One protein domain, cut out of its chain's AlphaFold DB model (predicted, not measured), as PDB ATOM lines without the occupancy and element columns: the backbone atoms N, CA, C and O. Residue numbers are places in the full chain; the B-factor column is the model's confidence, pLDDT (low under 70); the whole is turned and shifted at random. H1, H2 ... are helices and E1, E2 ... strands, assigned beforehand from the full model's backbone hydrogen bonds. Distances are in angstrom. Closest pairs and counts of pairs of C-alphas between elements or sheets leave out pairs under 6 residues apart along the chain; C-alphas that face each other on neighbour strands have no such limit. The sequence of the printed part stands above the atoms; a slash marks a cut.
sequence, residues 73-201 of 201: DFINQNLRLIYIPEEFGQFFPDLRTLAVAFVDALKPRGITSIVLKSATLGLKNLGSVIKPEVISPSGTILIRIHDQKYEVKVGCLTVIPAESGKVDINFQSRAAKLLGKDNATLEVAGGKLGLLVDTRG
ATOM      1  N   ASP A  73     -29.164   6.225 -42.113       95.25
ATOM      2  CA  ASP A  73     -28.975   6.199 -43.568       95.25
ATOM      3  C   ASP A  73     -30.109   6.934 -44.303       95.25
ATOM      4  O   ASP A  73     -29.946   7.381 -45.442       95.25
ATOM      5  N   PHE A  74     -31.255   7.090 -43.632       97.06
ATOM      6  CA  PHE A  74     -32.504   7.579 -44.213       97.06
ATOM      7  C   PHE A  74     -33.020   8.867 -43.573       97.06
ATOM      8  O   PHE A  74     -33.928   9.483 -44.125       97.06
ATOM      9  N   ILE A  75     -32.459   9.318 -42.447       97.56
ATOM     10  CA  ILE A  75     -32.783  10.624 -41.867       97.56
ATOM     11  C   ILE A  75     -31.535  11.391 -41.439       97.56
ATOM     12  O   ILE A  75     -30.707  10.905 -40.675       97.56
ATOM     13  N   ASN A  76     -31.447  12.649 -41.869       96.94
ATOM     14  CA  ASN A  76     -30.539  13.626 -41.285       96.94
ATOM     15  C   ASN A  76     -31.335  14.535 -40.347       96.94
ATOM     16  O   ASN A  76     -32.076  15.410 -40.794       96.94
ATOM     17  N   GLN A  77     -31.185  14.324 -39.038       93.94
ATOM     18  CA  GLN A  77     -31.928  15.072 -38.019       93.94
ATOM     19  C   GLN A  77     -31.501  16.544 -37.926       93.94
ATOM     20  O   GLN A  77     -32.342  17.400 -37.661       93.94
ATOM     21  N   ASN A  78     -30.228  16.845 -38.203       94.50
ATOM     22  CA  ASN A  78     -29.707  18.215 -38.186       94.50
ATOM     23  C   ASN A  78     -30.323  19.046 -39.315       94.50
ATOM     24  O   ASN A  78     -30.729  20.185 -39.099       94.50
ATOM     25  N   LEU A  79     -30.435  18.454 -40.508       95.88
ATOM     26  CA  LEU A  79     -31.054  19.089 -41.675       95.88
ATOM     27  C   LEU A  79     -32.575  18.898 -41.735       95.88
ATOM     28  O   LEU A  79     -33.231  19.509 -42.573       95.88
ATOM     29  N   ARG A  80     -33.136  18.046 -40.869       96.88
ATOM     30  CA  ARG A  80     -34.539  17.609 -40.897       96.88
ATOM     31  C   ARG A  80     -34.958  17.120 -42.287       96.88
ATOM     32  O   ARG A  80     -35.962  17.565 -42.844       96.88
ATOM     33  N   LEU A  81     -34.178  16.189 -42.834       97.56
ATOM     34  CA  LEU A  81     -34.416  15.573 -44.142       97.56
ATOM     35  C   LEU A  81     -34.586  14.064 -44.005       97.56
ATOM     36  O   LEU A  81     -33.721  13.409 -43.428       97.56
ATOM     37  N   ILE A  82     -35.659  13.525 -44.582       98.25
ATOM     38  CA  ILE A  82     -35.819  12.093 -44.851       98.25
ATOM     39  C   ILE A  82     -35.400  11.829 -46.294       98.25
ATOM     40  O   ILE A  82     -35.921  12.464 -47.211       98.25
ATOM     41  N   TYR A  83     -34.495  10.877 -46.491       97.31
ATOM     42  CA  TYR A  83     -34.040  10.423 -47.800       97.31
ATOM     43  C   TYR A  83     -34.752   9.130 -48.178       97.31
ATOM     44  O   TYR A  83     -34.613   8.120 -47.492       97.31
ATOM     45  N   ILE A  84     -35.465   9.151 -49.299       96.56
ATOM     46  CA  ILE A  84     -36.011   7.955 -49.939       96.56
ATOM     47  C   ILE A  84     -35.150   7.673 -51.175       96.56
ATOM     48  O   ILE A  84     -35.088   8.536 -52.052       96.56
ATOM     49  N   PRO A  85     -34.461   6.524 -51.266       95.31
ATOM     50  CA  PRO A  85     -33.729   6.158 -52.477       95.31
ATOM     51  C   PRO A  85     -34.665   6.087 -53.692       95.31
ATOM     52  O   PRO A  85     -35.764   5.536 -53.601       95.31
ATOM     53  N   GLU A  86     -34.258   6.668 -54.822       93.25
ATOM     54  CA  GLU A  86     -35.073   6.708 -56.046       93.25
ATOM     55  C   GLU A  86     -35.411   5.308 -56.570       93.25
ATOM     56  O   GLU A  86     -36.533   5.054 -57.014       93.25
ATOM     57  N   GLU A  87     -34.469   4.381 -56.435       91.69
ATOM     58  CA  GLU A  87     -34.598   2.977 -56.806       91.69
ATOM     59  C   GLU A  87     -35.762   2.268 -56.098       91.69
ATOM     60  O   GLU A  87     -36.350   1.348 -56.664       91.69
ATOM     61  N   PHE A  88     -36.186   2.727 -54.913       92.94
ATOM     62  CA  PHE A  88     -37.312   2.110 -54.199       92.94
ATOM     63  C   PHE A  88     -38.641   2.329 -54.931       92.94
ATOM     64  O   PHE A  88     -39.550   1.505 -54.820       92.94
ATOM     65  N   GLY A  89     -38.745   3.380 -55.752       89.62
ATOM     66  CA  GLY A  89     -39.918   3.632 -56.589       89.62
ATOM     67  C   GLY A  89     -40.161   2.564 -57.664       89.62
ATOM     68  O   GLY A  89     -41.265   2.487 -58.194       89.62
ATOM     69  N   GLN A  90     -39.169   1.721 -57.972       87.94
ATOM     70  CA  GLN A  90     -39.330   0.598 -58.906       87.94
ATOM     71  C   GLN A  90     -40.090  -0.577 -58.278       87.94
ATOM     72  O   GLN A  90     -40.739  -1.339 -58.990       87.94
ATOM     73  N   PHE A  91     -40.028  -0.711 -56.950       88.94
ATOM     74  CA  PHE A  91     -40.689  -1.779 -56.195       88.94
ATOM     75  C   PHE A  91     -42.059  -1.348 -55.659       88.94
ATOM     76  O   PHE A  91     -42.937  -2.185 -55.460       88.94
ATOM     77  N   PHE A  92     -42.255  -0.041 -55.454       90.81
ATOM     78  CA  PHE A  92     -43.479   0.521 -54.888       90.81
ATOM     79  C   PHE A  92     -44.081   1.573 -55.828       90.81
ATOM     80  O   PHE A  92     -43.574   2.695 -55.887       90.81
ATOM     81  N   PRO A  93     -45.185   1.258 -56.535       84.62
ATOM     82  CA  PRO A  93     -45.778   2.184 -57.500       84.62
ATOM     83  C   PRO A  93     -46.360   3.438 -56.831       84.62
ATOM     84  O   PRO A  93     -46.389   4.511 -57.438       84.62
ATOM     85  N   ASP A  94     -46.806   3.328 -55.574       91.88
ATOM     86  CA  ASP A  94     -47.314   4.460 -54.806       91.88
ATOM     87  C   ASP A  94     -46.246   5.057 -53.883       91.88
ATOM     88  O   ASP A  94     -45.959   4.563 -52.787       91.88
ATOM     89  N   LEU A  95     -45.715   6.201 -54.312       92.00
ATOM     90  CA  LEU A  95     -44.758   6.989 -53.545       92.00
ATOM     91  C   LEU A  95     -45.324   7.465 -52.199       92.00
ATOM     92  O   LEU A  95     -44.554   7.643 -51.258       92.00
ATOM     93  N   ARG A  96     -46.646   7.681 -52.084       93.19
ATOM     94  CA  ARG A  96     -47.261   8.098 -50.814       93.19
ATOM     95  C   ARG A  96     -47.156   6.983 -49.794       93.19
ATOM     96  O   ARG A  96     -46.630   7.220 -48.714       93.19
ATOM     97  N   THR A  97     -47.575   5.775 -50.154       93.38
ATOM     98  CA  THR A  97     -47.450   4.606 -49.279       93.38
ATOM     99  C   THR A  97     -45.995   4.360 -48.864       93.38
ATOM    100  O   THR A  97     -45.723   4.150 -47.679       93.38
ATOM    101  N   LEU A  98     -45.044   4.486 -49.797       95.44
ATOM    102  CA  LEU A  98     -43.615   4.389 -49.487       95.44
ATOM    103  C   LEU A  98     -43.165   5.461 -48.480       95.44
ATOM    104  O   LEU A  98     -42.531   5.146 -47.475       95.44
ATOM    105  N   ALA A  99     -43.524   6.726 -48.703       96.31
ATOM    106  CA  ALA A  99     -43.179   7.811 -47.792       96.31
ATOM    107  C   ALA A  99     -43.787   7.616 -46.397       96.31
ATOM    108  O   ALA A  99     -43.104   7.829 -45.397       96.31
ATOM    109  N   VAL A 100     -45.038   7.152 -46.311       95.06
ATOM    110  CA  VAL A 100     -45.685   6.818 -45.034       95.06
ATOM    111  C   VAL A 100     -44.903   5.734 -44.288       95.06
ATOM    112  O   VAL A 100     -44.668   5.886 -43.090       95.06
ATOM    113  N   ALA A 101     -44.428   4.690 -44.976       95.62
ATOM    114  CA  ALA A 101     -43.606   3.652 -44.352       95.62
ATOM    115  C   ALA A 101     -42.321   4.227 -43.723       95.62
ATOM    116  O   ALA A 101     -41.981   3.876 -42.592       95.62
ATOM    117  N   PHE A 102     -41.659   5.167 -44.403       97.56
ATOM    118  CA  PHE A 102     -40.484   5.869 -43.869       97.56
ATOM    119  C   PHE A 102     -40.828   6.755 -42.670       97.56
ATOM    120  O   PHE A 102     -40.109   6.746 -41.673       97.56
ATOM    121  N   VAL A 103     -41.934   7.501 -42.733       96.75
ATOM    122  CA  VAL A 103     -42.397   8.338 -41.614       96.75
ATOM    123  C   VAL A 103     -42.706   7.493 -40.382       96.75
ATOM    124  O   VAL A 103     -42.300   7.853 -39.277       96.75
ATOM    125  N   ASP A 104     -43.360   6.348 -40.569       94.94
ATOM    126  CA  ASP A 104     -43.680   5.407 -39.493       94.94
ATOM    127  C   ASP A 104     -42.427   4.803 -38.854       94.94
ATOM    128  O   ASP A 104     -42.361   4.654 -37.630       94.94
ATOM    129  N   ALA A 105     -41.433   4.456 -39.675       95.88
ATOM    130  CA  ALA A 105     -40.175   3.885 -39.216       95.88
ATOM    131  C   ALA A 105     -39.318   4.915 -38.462       95.88
ATOM    132  O   ALA A 105     -38.839   4.643 -37.363       95.88
ATOM    133  N   LEU A 106     -39.147   6.105 -39.043       96.88
ATOM    134  CA  LEU A 106     -38.183   7.109 -38.584       96.88
ATOM    135  C   LEU A 106     -38.747   8.041 -37.509       96.88
ATOM    136  O   LEU A 106     -37.976   8.666 -36.783       96.88
ATOM    137  N   LYS A 107     -40.081   8.147 -37.403       94.50
ATOM    138  CA  LYS A 107     -40.801   8.987 -36.430       94.50
ATOM    139  C   LYS A 107     -40.214  10.413 -36.321       94.50
ATOM    140  O   LYS A 107     -39.844  10.837 -35.220       94.50
ATOM    141  N   PRO A 108     -40.117  11.166 -37.438       95.69
ATOM    142  CA  PRO A 108     -39.509  12.500 -37.454       95.69
ATOM    143  C   PRO A 108     -40.248  13.467 -36.524       95.69
ATOM    144  O   PRO A 108     -41.453  13.343 -36.353       95.69
ATOM    145  N   ARG A 109     -39.563  14.462 -35.950       92.19
ATOM    146  CA  ARG A 109     -40.178  15.467 -35.059       92.19
ATOM    147  C   ARG A 109     -40.252  16.839 -35.726       92.19
ATOM    148  O   ARG A 109     -39.335  17.232 -36.444       92.19
ATOM    149  N   GLY A 110     -41.302  17.602 -35.427       95.25
ATOM    150  CA  GLY A 110     -41.477  18.946 -35.974       95.25
ATOM    151  C   GLY A 110     -41.729  18.908 -37.479       95.25
ATOM    152  O   GLY A 110     -42.540  18.116 -37.946       95.25
ATOM    153  N   ILE A 111     -41.049  19.765 -38.240       97.50
ATOM    154  CA  ILE A 111     -41.167  19.808 -39.704       97.50
ATOM    155  C   ILE A 111     -39.933  19.169 -40.322       97.50
ATOM    156  O   ILE A 111     -38.816  19.585 -40.018       97.50
ATOM    157  N   THR A 112     -40.139  18.169 -41.172       98.19
ATOM    158  CA  THR A 112     -39.076  17.401 -41.832       98.19
ATOM    159  C   THR A 112     -39.398  17.274 -43.314       98.19
ATOM    160  O   THR A 112     -40.485  16.817 -43.652       98.19
ATOM    161  N   SER A 113     -38.488  17.667 -44.206       98.00
ATOM    162  CA  SER A 113     -38.727  17.507 -45.649       98.00
ATOM    163  C   SER A 113     -38.463  16.065 -46.073       98.00
ATOM    164  O   SER A 113     -37.541  15.424 -45.569       98.00
ATOM    165  N   ILE A 114     -39.248  15.565 -47.021       98.06
ATOM    166  CA  ILE A 114     -39.031  14.270 -47.664       98.06
ATOM    167  C   ILE A 114     -38.406  14.536 -49.026       98.06
ATOM    168  O   ILE A 114     -38.973  15.252 -49.853       98.06
ATOM    169  N   VAL A 115     -37.245  13.942 -49.271       97.12
ATOM    170  CA  VAL A 115     -36.532  14.067 -50.538       97.12
ATOM    171  C   VAL A 115     -36.286  12.696 -51.150       97.12
ATOM    172  O   VAL A 115     -35.972  11.727 -50.460       97.12
ATOM    173  N   LEU A 116     -36.406  12.628 -52.468       95.94
ATOM    174  CA  LEU A 116     -35.911  11.517 -53.259       95.94
ATOM    175  C   LEU A 116     -34.402  11.698 -53.441       95.94
ATOM    176  O   LEU A 116     -33.956  12.780 -53.835       95.94
ATOM    177  N   LYS A 117     -33.622  10.662 -53.144       95.38
ATOM    178  CA  LYS A 117     -32.170  10.645 -53.307       95.38
ATOM    179  C   LYS A 117     -31.825   9.814 -54.535       95.38
ATOM    180  O   LYS A 117     -31.979   8.599 -54.524       95.38
ATOM    181  N   SER A 118     -31.347  10.490 -55.571       93.25
ATOM    182  CA  SER A 118     -30.889   9.894 -56.821       93.25
ATOM    183  C   SER A 118     -29.369   9.982 -56.911       93.25
ATOM    184  O   SER A 118     -28.789  11.034 -56.633       93.25
ATOM    185  N   ALA A 119     -28.714   8.900 -57.339       87.81
ATOM    186  CA  ALA A 119     -27.276   8.914 -57.605       87.81
ATOM    187  C   ALA A 119     -26.908   9.853 -58.770       87.81
ATOM    188  O   ALA A 119     -25.814  10.411 -58.785       87.81
ATOM    189  N   THR A 120     -27.822  10.046 -59.727       88.31
ATOM    190  CA  THR A 120     -27.591  10.846 -60.940       88.31
ATOM    191  C   THR A 120     -28.159  12.256 -60.843       88.31
ATOM    192  O   THR A 120     -27.534  13.196 -61.321       88.31
ATOM    193  N   LEU A 121     -29.344  12.417 -60.243       86.56
ATOM    194  CA  LEU A 121     -30.071  13.695 -60.214       86.56
ATOM    195  C   LEU A 121     -29.935  14.453 -58.884       86.56
ATOM    196  O   LEU A 121     -30.425  15.575 -58.763       86.56
ATOM    197  N   GLY A 122     -29.280  13.864 -57.881       93.06
ATOM    198  CA  GLY A 122     -29.141  14.459 -56.556       93.06
ATOM    199  C   GLY A 122     -30.428  14.378 -55.733       93.06
ATOM    200  O   GLY A 122     -31.119  13.358 -55.732       93.06
ATOM    201  N   LEU A 123     -30.726  15.436 -54.974       94.75
ATOM    202  CA  LEU A 123     -31.889  15.488 -54.087       94.75
ATOM    203  C   LEU A 123     -33.068  16.182 -54.770       94.75
ATOM    204  O   LEU A 123     -32.960  17.336 -55.183       94.75
ATOM    205  N   LYS A 124     -34.220  15.513 -54.813       95.06
ATOM    206  CA  LYS A 124     -35.476  16.076 -55.319       95.06
ATOM    207  C   LYS A 124     -36.508  16.148 -54.206       95.06
ATOM    208  O   LYS A 124     -36.814  15.137 -53.584       95.06
ATOM    209  N   ASN A 125     -37.075  17.326 -53.968       95.19
ATOM    210  CA  ASN A 125     -38.101  17.486 -52.943       95.19
ATOM    211  C   ASN A 125     -39.408  16.795 -53.351       95.19
ATOM    212  O   ASN A 125     -39.853  16.914 -54.496       95.19
ATOM    213  N   LEU A 126     -39.998  16.053 -52.417       95.62
ATOM    214  CA  LEU A 126     -41.272  15.373 -52.603       95.62
ATOM    215  C   LEU A 126     -42.400  16.006 -51.788       95.62
ATOM    216  O   LEU A 126     -43.552  15.870 -52.191       95.62
ATOM    217  N   GLY A 127     -42.091  16.664 -50.673       97.25
ATOM    218  CA  GLY A 127     -43.064  17.189 -49.723       97.25
ATOM    219  C   GLY A 127     -42.473  17.344 -48.325       97.25
ATOM    220  O   GLY A 127     -41.265  17.210 -48.120       97.25
ATOM    221  N   SER A 128     -43.337  17.573 -47.339       97.94
ATOM    222  CA  SER A 128     -42.931  17.693 -45.934       97.94
ATOM    223  C   SER A 128     -43.802  16.859 -45.012       97.94
ATOM    224  O   SER A 128     -44.991  16.676 -45.245       97.94
ATOM    225  N   VAL A 129     -43.207  16.408 -43.914       98.19
ATOM    226  CA  VAL A 129     -43.900  15.843 -42.760       98.19
ATOM    227  C   VAL A 129     -43.991  16.908 -41.689       98.19
ATOM    228  O   VAL A 129     -42.990  17.537 -41.347       98.19
ATOM    229  N   ILE A 130     -45.181  17.075 -41.131       97.81
ATOM    230  CA  ILE A 130     -45.449  17.919 -39.977       97.81
ATOM    231  C   ILE A 130     -45.874  16.990 -38.847       97.81
ATOM    232  O   ILE A 130     -46.988  16.467 -38.851       97.81
ATOM    233  N   LYS A 131     -44.983  16.787 -37.877       97.44
ATOM    234  CA  LYS A 131     -45.253  16.052 -36.641       97.44
ATOM    235  C   LYS A 131     -45.306  17.024 -35.458       97.44
ATOM    236  O   LYS A 131     -44.255  17.340 -34.884       97.44
ATOM    237  N   PRO A 132     -46.496  17.553 -35.120       97.00
ATOM    238  CA  PRO A 132     -46.667  18.396 -33.949       97.00
ATOM    239  C   PRO A 132     -46.599  17.562 -32.660       97.00
ATOM    240  O   PRO A 132     -46.827  16.354 -32.655       97.00
ATOM    241  N   GLU A 133     -46.300  18.224 -31.549       96.81
ATOM    242  CA  GLU A 133     -46.378  17.648 -30.210       96.81
ATOM    243  C   GLU A 133     -47.844  17.600 -29.773       96.81
ATOM    244  O   GLU A 133     -48.464  18.640 -29.553       96.81
ATOM    245  N   VAL A 134     -48.419  16.405 -29.672       96.56
ATOM    246  CA  VAL A 134     -49.806  16.220 -29.232       96.56
ATOM    247  C   VAL A 134     -49.879  16.369 -27.712       96.56
ATOM    248  O   VAL A 134     -49.270  15.594 -26.982       96.56
ATOM    249  N   ILE A 135     -50.639  17.360 -27.243       96.88
ATOM    250  CA  ILE A 135     -50.827  17.668 -25.813       96.88
ATOM    251  C   ILE A 135     -52.179  17.184 -25.273       96.88
ATOM    252  O   ILE A 135     -52.364  17.098 -24.065       96.88
ATOM    253  N   SER A 136     -53.123  16.857 -26.159       95.50
ATOM    254  CA  SER A 136     -54.416  16.258 -25.818       95.50
ATOM    255  C   SER A 136     -54.657  15.033 -26.700       95.50
ATOM    256  O   SER A 136     -54.485  15.145 -27.913       95.50
ATOM    257  N   PRO A 137     -55.111  13.888 -26.152       93.12
ATOM    258  CA  PRO A 137     -55.339  12.660 -26.924       93.12
ATOM    259  C   PRO A 137     -56.507  12.777 -27.915       93.12
ATOM    260  O   PRO A 137     -56.726  11.888 -28.733       93.12
ATOM    261  N   SER A 138     -57.279  13.861 -27.836       95.19
ATOM    262  CA  SER A 138     -58.380  14.154 -28.743       95.19
ATOM    263  C   SER A 138     -58.394  15.629 -29.135       95.19
ATOM    264  O   SER A 138     -57.888  16.496 -28.415       95.19
ATOM    265  N   GLY A 139     -58.980  15.907 -30.295       95.00
ATOM    266  CA  GLY A 139     -59.124  17.247 -30.843       95.00
ATOM    267  C   GLY A 139     -58.848  17.281 -32.339       95.00
ATOM    268  O   GLY A 139     -58.613  16.251 -32.979       95.00
ATOM    269  N   THR A 140     -58.857  18.495 -32.874       97.25
ATOM    270  CA  THR A 140     -58.612  18.770 -34.288       97.25
ATOM    271  C   THR A 140     -57.527  19.828 -34.400       97.25
ATOM    272  O   THR A 140     -57.534  20.826 -33.677       97.25
ATOM    273  N   ILE A 141     -56.592  19.597 -35.310       97.88
ATOM    274  CA  ILE A 141     -55.609  20.571 -35.761       97.88
ATOM    275  C   ILE A 141     -56.157  21.214 -37.023       97.88
ATOM    276  O   ILE A 141     -56.578  20.530 -37.954       97.88
ATOM    277  N   LEU A 142     -56.126  22.535 -37.053       98.31
ATOM    278  CA  LEU A 142     -56.484  23.310 -38.215       98.31
ATOM    279  C   LEU A 142     -55.222  23.690 -38.986       98.31
ATOM    280  O   LEU A 142     -54.325  24.323 -38.433       98.31
ATOM    281  N   ILE A 143     -55.168  23.327 -40.263       98.06
ATOM    282  CA  ILE A 143     -54.109  23.742 -41.184       98.06
ATOM    283  C   ILE A 143     -54.760  24.505 -42.325       98.06
ATOM    284  O   ILE A 143     -55.661  23.989 -42.985       98.06
ATOM    285  N   ARG A 144     -54.320  25.741 -42.563       97.62
ATOM    286  CA  ARG A 144     -54.692  26.478 -43.773       97.62
ATOM    287  C   ARG A 144     -53.533  26.508 -44.747       97.62
ATOM    288  O   ARG A 144     -52.400  26.736 -44.330       97.62
ATOM    289  N   ILE A 145     -53.854  26.295 -46.016       95.88
ATOM    290  CA  ILE A 145     -52.939  26.421 -47.146       95.88
ATOM    291  C   ILE A 145     -53.626  27.332 -48.152       95.88
ATOM    292  O   ILE A 145     -54.679  26.969 -48.679       95.88
ATOM    293  N   HIS A 146     -53.059  28.515 -48.384       89.94
ATOM    294  CA  HIS A 146     -53.740  29.585 -49.122       89.94
ATOM    295  C   HIS A 146     -55.156  29.821 -48.540       89.94
ATOM    296  O   HIS A 146     -55.301  29.956 -47.323       89.94
ATOM    297  N   ASP A 147     -56.199  29.797 -49.373       91.31
ATOM    298  CA  ASP A 147     -57.598  29.985 -48.960       91.31
ATOM    299  C   ASP A 147     -58.301  28.686 -48.518       91.31
ATOM    300  O   ASP A 147     -59.487  28.689 -48.184       91.31
ATOM    301  N   GLN A 148     -57.593  27.551 -48.510       96.88
ATOM    302  CA  GLN A 148     -58.170  26.254 -48.168       96.88
ATOM    303  C   GLN A 148     -57.947  25.893 -46.704       96.88
ATOM    304  O   GLN A 148     -56.872  26.086 -46.133       96.88
ATOM    305  N   LYS A 149     -58.991  25.322 -46.103       97.50
ATOM    306  CA  LYS A 149     -59.047  24.918 -44.700       97.50
ATOM    307  C   LYS A 149     -59.030  23.392 -44.598       97.50
ATOM    308  O   LYS A 149     -59.932  22.742 -45.117       97.50
ATOM    309  N   TYR A 150     -58.065  22.839 -43.870       98.19
ATOM    310  CA  TYR A 150     -57.934  21.405 -43.620       98.19
ATOM    311  C   TYR A 150     -58.030  21.101 -42.129       98.19
ATOM    312  O   TYR A 150     -57.332  21.698 -41.308       98.19
ATOM    313  N   GLU A 151     -58.890  20.152 -41.777       97.94
ATOM    314  CA  GLU A 151     -59.078  19.685 -40.406       97.94
ATOM    315  C   GLU A 151     -58.437  18.309 -40.239       97.94
ATOM    316  O   GLU A 151     -58.842  17.334 -40.867       97.94
ATOM    317  N   VAL A 152     -57.419  18.236 -39.385       97.81
ATOM    318  CA  VAL A 152     -56.675  17.011 -39.098       97.81
ATOM    319  C   VAL A 152     -57.042  16.530 -37.704       97.81
ATOM    320  O   VAL A 152     -56.737  17.183 -36.704       97.81
ATOM    321  N   LYS A 153     -57.700  15.375 -37.623       97.81
ATOM    322  CA  LYS A 153     -58.035  14.739 -36.346       97.81
ATOM    323  C   LYS A 153     -56.764  14.228 -35.663       97.81
ATOM    324  O   LYS A 153     -55.939  13.585 -36.308       97.81
ATOM    325  N   VAL A 154     -56.637  14.478 -34.360       97.31
ATOM    326  CA  VAL A 154     -55.566  13.903 -33.531       97.31
ATOM    327  C   VAL A 154     -55.631  12.371 -33.550       97.31
ATOM    328  O   VAL A 154     -56.716  11.791 -33.497       97.31
ATOM    329  N   GLY A 155     -54.467  11.717 -33.611       96.06
ATOM    330  CA  GLY A 155     -54.348  10.262 -33.714       96.06
ATOM    331  C   GLY A 155     -54.381   9.736 -35.151       96.06
ATOM    332  O   GLY A 155     -54.464   8.527 -35.361       96.06
ATOM    333  N   CYS A 156     -54.307  10.615 -36.153       95.38
ATOM    334  CA  CYS A 156     -54.313  10.239 -37.565       95.38
ATOM    335  C   CYS A 156     -53.074  10.758 -38.307       95.38
ATOM    336  O   CYS A 156     -52.477  11.773 -37.940       95.38
ATOM    337  N   LEU A 157     -52.730  10.066 -39.391       95.50
ATOM    338  CA  LEU A 157     -51.850  10.578 -40.435       95.50
ATOM    339  C   LEU A 157     -52.727  11.092 -41.572       95.50
ATOM    340  O   LEU A 157     -53.504  10.325 -42.136       95.50
ATOM    341  N   THR A 158     -52.625  12.376 -41.893       96.81
ATOM    342  CA  THR A 158     -53.418  12.996 -42.965       96.81
ATOM    343  C   THR A 158     -52.502  13.528 -44.050       96.81
ATOM    344  O   THR A 158     -51.508  14.182 -43.750       96.81
ATOM    345  N   VAL A 159     -52.840  13.262 -45.311       95.94
ATOM    346  CA  VAL A 159     -52.136  13.825 -46.467       95.94
ATOM    347  C   VAL A 159     -52.929  15.019 -46.977       95.94
ATOM    348  O   VAL A 159     -54.083  14.871 -47.373       95.94
ATOM    349  N   ILE A 160     -52.307  16.194 -46.974       96.75
ATOM    350  CA  ILE A 160     -52.882  17.429 -47.499       96.75
ATOM    351  C   ILE A 160     -52.211  17.740 -48.846       96.75
ATOM    352  O   ILE A 160     -50.983  17.861 -48.888       96.75
ATOM    353  N   PRO A 161     -52.971  17.863 -49.951       95.31
ATOM    354  CA  PRO A 161     -52.417  18.248 -51.245       95.31
ATOM    355  C   PRO A 161     -51.737  19.618 -51.173       95.31
ATOM    356  O   PRO A 161     -52.326  20.584 -50.695       95.31
ATOM    357  N   ALA A 162     -50.496  19.696 -51.648       94.06
ATOM    358  CA  ALA A 162     -49.735  20.938 -51.695       94.06
ATOM    359  C   ALA A 162     -48.657  20.825 -52.783       94.06
ATOM    360  O   ALA A 162     -47.505  20.512 -52.504       94.06
ATOM    361  N   GLU A 163     -49.061  20.971 -54.045       89.12
ATOM    362  CA  GLU A 163     -48.227  20.613 -55.206       89.12
ATOM    363  C   GLU A 163     -47.126  21.636 -55.527       89.12
ATOM    364  O   GLU A 163     -46.179  21.314 -56.247       89.12
ATOM    365  N   SER A 164     -47.207  22.856 -54.982       85.00
ATOM    366  CA  SER A 164     -46.166  23.872 -55.156       85.00
ATOM    367  C   SER A 164     -44.893  23.501 -54.390       85.00
ATOM    368  O   SER A 164     -44.937  22.891 -53.327       85.00
ATOM    369  N   GLY A 165     -43.724  23.879 -54.919       87.75
ATOM    370  CA  GLY A 165     -42.441  23.538 -54.290       87.75
ATOM    371  C   GLY A 165     -42.281  24.107 -52.875       87.75
ATOM    372  O   GLY A 165     -41.713  23.453 -52.005       87.75
ATOM    373  N   LYS A 166     -42.832  25.297 -52.630       93.88
ATOM    374  CA  LYS A 166     -42.925  25.942 -51.317       93.88
ATOM    375  C   LYS A 166     -44.370  26.345 -51.057       93.88
ATOM    376  O   LYS A 166     -45.088  26.700 -51.996       93.88
ATOM    377  N   VAL A 167     -44.792  26.215 -49.807       95.19
ATOM    378  CA  VAL A 167     -46.177  26.395 -49.376       95.19
ATOM    379  C   VAL A 167     -46.175  27.082 -48.019       95.19
ATOM    380  O   VAL A 167     -45.552  26.582 -47.082       95.19
ATOM    381  N   ASP A 168     -46.910  28.180 -47.894       96.56
ATOM    382  CA  ASP A 168     -47.180  28.789 -46.595       96.56
ATOM    383  C   ASP A 168     -48.328  28.064 -45.903       96.56
ATOM    384  O   ASP A 168     -49.414  27.886 -46.467       96.56
ATOM    385  N   ILE A 169     -48.093  27.658 -44.659       97.31
ATOM    386  CA  ILE A 169     -49.108  27.035 -43.817       97.31
ATOM    387  C   ILE A 169     -49.420  27.908 -42.615       97.31
ATOM    388  O   ILE A 169     -48.531  28.503 -42.005       97.31
ATOM    389  N   ASN A 170     -50.691  27.921 -42.227       98.06
ATOM    390  CA  ASN A 170     -51.139  28.446 -40.945       98.06
ATOM    391  C   ASN A 170     -51.638  27.281 -40.082       98.06
ATOM    392  O   ASN A 170     -52.696  26.711 -40.352       98.06
ATOM    393  N   PHE A 171     -50.851  26.912 -39.075       98.31
ATOM    394  CA  PHE A 171     -51.168  25.888 -38.085       98.31
ATOM    395  C   PHE A 171     -51.894  26.522 -36.903       98.31
ATOM    396  O   PHE A 171     -51.386  27.478 -36.325       98.31
ATOM    397  N   GLN A 172     -53.032  25.959 -36.500       98.25
ATOM    398  CA  GLN A 172     -53.772  26.352 -35.299       98.25
ATOM    399  C   GLN A 172     -54.287  25.114 -34.566       98.25
ATOM    400  O   GLN A 172     -55.009  24.297 -35.138       98.25
ATOM    401  N   SER A 173     -53.959  24.964 -33.285       97.50
ATOM    402  CA  SER A 173     -54.476  23.865 -32.473       97.50
ATOM    403  C   SER A 173     -54.415  24.162 -30.981       97.50
ATOM    404  O   SER A 173     -53.437  24.698 -30.477       97.50
ATOM    405  N   ARG A 174     -55.452  23.733 -30.254       96.94
ATOM    406  CA  ARG A 174     -55.425  23.628 -28.785       96.94
ATOM    407  C   ARG A 174     -54.994  22.243 -28.297       96.94
ATOM    408  O   ARG A 174     -54.715  22.077 -27.119       96.94
ATOM    409  N   ALA A 175     -54.987  21.248 -29.185       97.06
ATOM    410  CA  ALA A 175     -54.698  19.852 -28.862       97.06
ATOM    411  C   ALA A 175     -53.259  19.441 -29.203       97.06
ATOM    412  O   ALA A 175     -52.818  18.362 -28.813       97.06
ATOM    413  N   ALA A 176     -52.521  20.286 -29.924       97.38
ATOM    414  CA  ALA A 176     -51.144  20.030 -30.309       97.38
ATOM    415  C   ALA A 176     -50.351  21.333 -30.455       97.38
ATOM    416  O   ALA A 176     -50.926  22.383 -30.737       97.38
ATOM    417  N   LYS A 177     -49.029  21.252 -30.312       97.56
ATOM    418  CA  LYS A 177     -48.097  22.363 -30.511       97.56
ATOM    419  C   LYS A 177     -47.163  22.075 -31.676       97.56
ATOM    420  O   LYS A 177     -46.557  21.008 -31.748       97.56
ATOM    421  N   LEU A 178     -46.985  23.044 -32.563       97.25
ATOM    422  CA  LEU A 178     -45.965  22.996 -33.603       97.25
ATOM    423  C   LEU A 178     -44.834  23.946 -33.219       97.25
ATOM    424  O   LEU A 178     -45.052  25.143 -33.051       97.25
ATOM    425  N   LEU A 179     -43.626  23.403 -33.038       95.44
ATOM    426  CA  LEU A 179     -42.463  24.168 -32.565       95.44
ATOM    427  C   LEU A 179     -42.749  24.927 -31.249       95.44
ATOM    428  O   LEU A 179     -42.349  26.075 -31.078       95.44
ATOM    429  N   GLY A 180     -43.491  24.290 -30.335       96.31
ATOM    430  CA  GLY A 180     -43.863  24.857 -29.034       96.31
ATOM    431  C   GLY A 180     -45.026  25.857 -29.057       96.31
ATOM    432  O   GLY A 180     -45.421  26.326 -27.990       96.31
ATOM    433  N   LYS A 181     -45.603  26.158 -30.227       97.19
ATOM    434  CA  LYS A 181     -46.704  27.121 -30.385       97.19
ATOM    435  C   LYS A 181     -48.017  26.431 -30.752       97.19
ATOM    436  O   LYS A 181     -48.034  25.467 -31.511       97.19
ATOM    437  N   ASP A 182     -49.112  26.948 -30.217       97.12
ATOM    438  CA  ASP A 182     -50.498  26.605 -30.559       97.12
ATOM    439  C   ASP A 182     -50.948  27.234 -31.889       97.12
ATOM    440  O   ASP A 182     -51.820  26.695 -32.569       97.12
ATOM    441  N   ASN A 183     -50.315  28.340 -32.289       97.25
ATOM    442  CA  ASN A 183     -50.475  28.979 -33.590       97.25
ATOM    443  C   ASN A 183     -49.111  29.276 -34.232       97.25
ATOM    444  O   ASN A 183     -48.224  29.853 -33.597       97.25
ATOM    445  N   ALA A 184     -48.935  28.901 -35.498       97.06
ATOM    446  CA  ALA A 184     -47.716  29.169 -36.250       97.06
ATOM    447  C   ALA A 184     -48.014  29.387 -37.737       97.06
ATOM    448  O   ALA A 184     -48.728  28.599 -38.352       97.06
ATOM    449  N   THR A 185     -47.398  30.415 -38.318       97.38
ATOM    450  CA  THR A 185     -47.312  30.587 -39.773       97.38
ATOM    451  C   THR A 185     -45.888  30.283 -40.204       97.38
ATOM    452  O   THR A 185     -44.950  30.808 -39.600       97.38
ATOM    453  N   LEU A 186     -45.717  29.423 -41.203       96.56
ATOM    454  CA  LEU A 186     -44.396  29.050 -41.698       96.56
ATOM    455  C   LEU A 186     -44.439  28.556 -43.148       96.56
ATOM    456  O   LEU A 186     -45.449  28.016 -43.592       96.56
ATOM    457  N   GLU A 187     -43.311  28.688 -43.838       96.81
ATOM    458  CA  GLU A 187     -43.093  28.105 -45.161       96.81
ATOM    459  C   GLU A 187     -42.592  26.659 -45.002       96.81
ATOM    460  O   GLU A 187     -41.658  26.386 -44.242       96.81
ATOM    461  N   VAL A 188     -43.205  25.723 -45.723       96.69
ATOM    462  CA  VAL A 188     -42.785  24.317 -45.812       96.69
ATOM    463  C   VAL A 188     -42.607  23.906 -47.267       96.69
ATOM    464  O   VAL A 188     -43.139  24.537 -48.180       96.69
ATOM    465  N   ALA A 189     -41.877  22.817 -47.495       95.69
ATOM    466  CA  ALA A 189     -41.796  22.247 -48.828       95.69
ATOM    467  C   ALA A 189     -43.062  21.454 -49.166       95.69
ATOM    468  O   ALA A 189     -43.442  20.543 -48.423       95.69
ATOM    469  N   GLY A 190     -43.679  21.782 -50.296       93.62
ATOM    470  CA  GLY A 190     -44.693  20.942 -50.925       93.62
ATOM    471  C   GLY A 190     -44.072  20.022 -51.977       93.62
ATOM    472  O   GLY A 190     -42.885  19.695 -51.930       93.62
ATOM    473  N   GLY A 191     -44.883  19.581 -52.932       94.44
ATOM    474  CA  GLY A 191     -44.475  18.719 -54.034       94.44
ATOM    475  C   GLY A 191     -45.451  17.570 -54.264       94.44
ATOM    476  O   GLY A 191     -46.612  17.616 -53.862       94.44
ATOM    477  N   LYS A 192     -44.973  16.504 -54.914       94.69
ATOM    478  CA  LYS A 192     -45.806  15.367 -55.345       94.69
ATOM    479  C   LYS A 192     -46.533  14.656 -54.188       94.69
ATOM    480  O   LYS A 192     -47.610  14.095 -54.390       94.69
ATOM    481  N   LEU A 193     -45.947  14.652 -52.991       94.62
ATOM    482  CA  LEU A 193     -46.555  14.100 -51.777       94.62
ATOM    483  C   LEU A 193     -47.451  15.103 -51.042       94.62
ATOM    484  O   LEU A 193     -48.315  14.677 -50.278       94.62
ATOM    485  N   GLY A 194     -47.261  16.405 -51.260       95.88
ATOM    486  CA  GLY A 194     -47.871  17.451 -50.445       95.88
ATOM    487  C   GLY A 194     -47.344  17.439 -49.008       95.88
ATOM    488  O   GLY A 194     -46.145  17.262 -48.774       95.88
ATOM    489  N   LEU A 195     -48.243  17.635 -48.042       97.38
ATOM    490  CA  LEU A 195     -47.923  17.647 -46.615       97.38
ATOM    491  C   LEU A 195     -48.480  16.406 -45.920       97.38
ATOM    492  O   LEU A 195     -49.681  16.151 -45.950       97.38
ATOM    493  N   LEU A 196     -47.612  15.661 -45.242       97.81
ATOM    494  CA  LEU A 196     -47.981  14.558 -44.365       97.81
ATOM    495  C   LEU A 196     -48.076  15.089 -42.936       97.81
ATOM    496  O   LEU A 196     -47.067  15.381 -42.304       97.81
ATOM    497  N   VAL A 197     -49.284  15.212 -42.407       97.75
ATOM    498  CA  VAL A 197     -49.521  15.684 -41.043       97.75
ATOM    499  C   VAL A 197     -49.695  14.472 -40.142       97.75
ATOM    500  O   VAL A 197     -50.738  13.818 -40.169       97.75
ATOM    501  N   ASP A 198     -48.655  14.151 -39.374       97.69
ATOM    502  CA  ASP A 198     -48.634  12.997 -38.480       97.69
ATOM    503  C   ASP A 198     -48.961  13.415 -37.049       97.69
ATOM    504  O   ASP A 198     -48.115  13.937 -36.328       97.69
ATOM    505  N   THR A 199     -50.194  13.152 -36.625       96.50
ATOM    506  CA  THR A 199     -50.656  13.431 -35.257       96.50
ATOM    507  C   THR A 199     -50.739  12.170 -34.400       96.50
ATOM    508  O   THR A 199     -51.397  12.169 -33.359       96.50
ATOM    509  N   ARG A 200     -50.110  11.075 -34.841       94.00
ATOM    510  CA  ARG A 200     -50.015   9.837 -34.064       94.00
ATOM    511  C   ARG A 200     -48.864   9.961 -33.062       94.00
ATOM    512  O   ARG A 200     -47.746  10.335 -33.438       94.00
ATOM    513  N   GLY A 201     -49.164   9.651 -31.802       72.69
ATOM    514  CA  GLY A 201     -48.200   9.488 -30.708       72.69
ATOM    515  C   GLY A 201     -47.783   8.037 -30.587       72.69
ATOM    516  O   GLY A 201     -48.700   7.210 -30.410       72.69
TER     517      GLY A 201
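Overview. This is residues 73 to 201 of the 201 residues of an uncharacterized protein of Candidatus Daviesbacteria bacterium GW2011_GWA2_42_7 (UniProt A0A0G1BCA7). Two strongly twisted sheets stand partly face to face as a sandwich, and the larger one, E1 E2 E3 E9 E6, curls round helix H2 on its face away from the smaller sheet, E5 E4 E7 E8. The hairpin E2 and E3 reaches with H1 toward one end of the longest axis, and the hairpin E4 and E5 lies toward the other. The printed part has 129 residues, with nine named strands and two named helices in the order E1 H1 H2 E2 E3 E4 E5 E6 E7 E8 E9; the class is mixed, helices and strands. The larger sheet is mixed, the smaller all antiparallel. The whole is compact, with a radius of gyration of the C-alphas of 14.2 A, and spans 44 by 29 by 28 A.

Along the chain. Find C-alpha 81 at (-34.416, 15.573, -44.142), where E1 begins; it runs to residue 85, and H1 follows at residues 86 to 90. H2, residues 95 to 106, measures 16.3 A. E2, residues 110 to 118, measures 25.1 A, and E3, residues 122 to 131, 25.7 A, bending by 59 degrees at residue 126. Next come E4, residues 140 to 145, E5, residues 148 to 153, and E6, residues 157 to 160. E7, residues 166 to 172, measures 19.3 A, and E8, residues 183 to 189, 18.8 A. E9, residues 194 to 198, ends at C-alpha 198, (-48.634, 12.997, -38.480).

Arrangement. Begin at edge strand E1, parallel to E2, with N 82 and O 113 at 2.8 A. E1, H1, H2 and E2 make a strand-helix-strand unit, two parallel neighbour strands with helices between, its crossover right-handed. E2 and E3 are antiparallel, N 114 and O 127 at 2.8 A; E3 and E9 are parallel, N 130 and O 196 at 2.8 A; E9 and edge strand E6 are antiparallel, N 158 and O 197 at 2.9 A. H2 is on this sheet, the C-alphas of Ile 84 and Ala 99, the closest of E1 and H2, being 7.5 A apart. H1 is on it too, over none of its strands. In H2 every O i to N i+4 pair is within hydrogen-bond range; in H1 0 of 1 is, but 2 of 2 O i to N i+3 pairs are. In the other sheet look at N 143 and O 150 between E4 and E5, 2.9 A, N 144 and O 170 between E4 and E7, 2.9 A, and N 169 and O 186 in the hairpin E7 and E8, 2.9 A. Between the sheets, the closest C-alphas of E3 and E8, Gly 127 and Ala 189, are 5.3 A apart.

Size, cuts and confidence. The C-alphas farthest apart, of Thr 120 and Ser 138, are 44.7 A apart. The printed part has no cut and no long link. The mean pLDDT of the printed part is 95.2, and no printed residue is under 70.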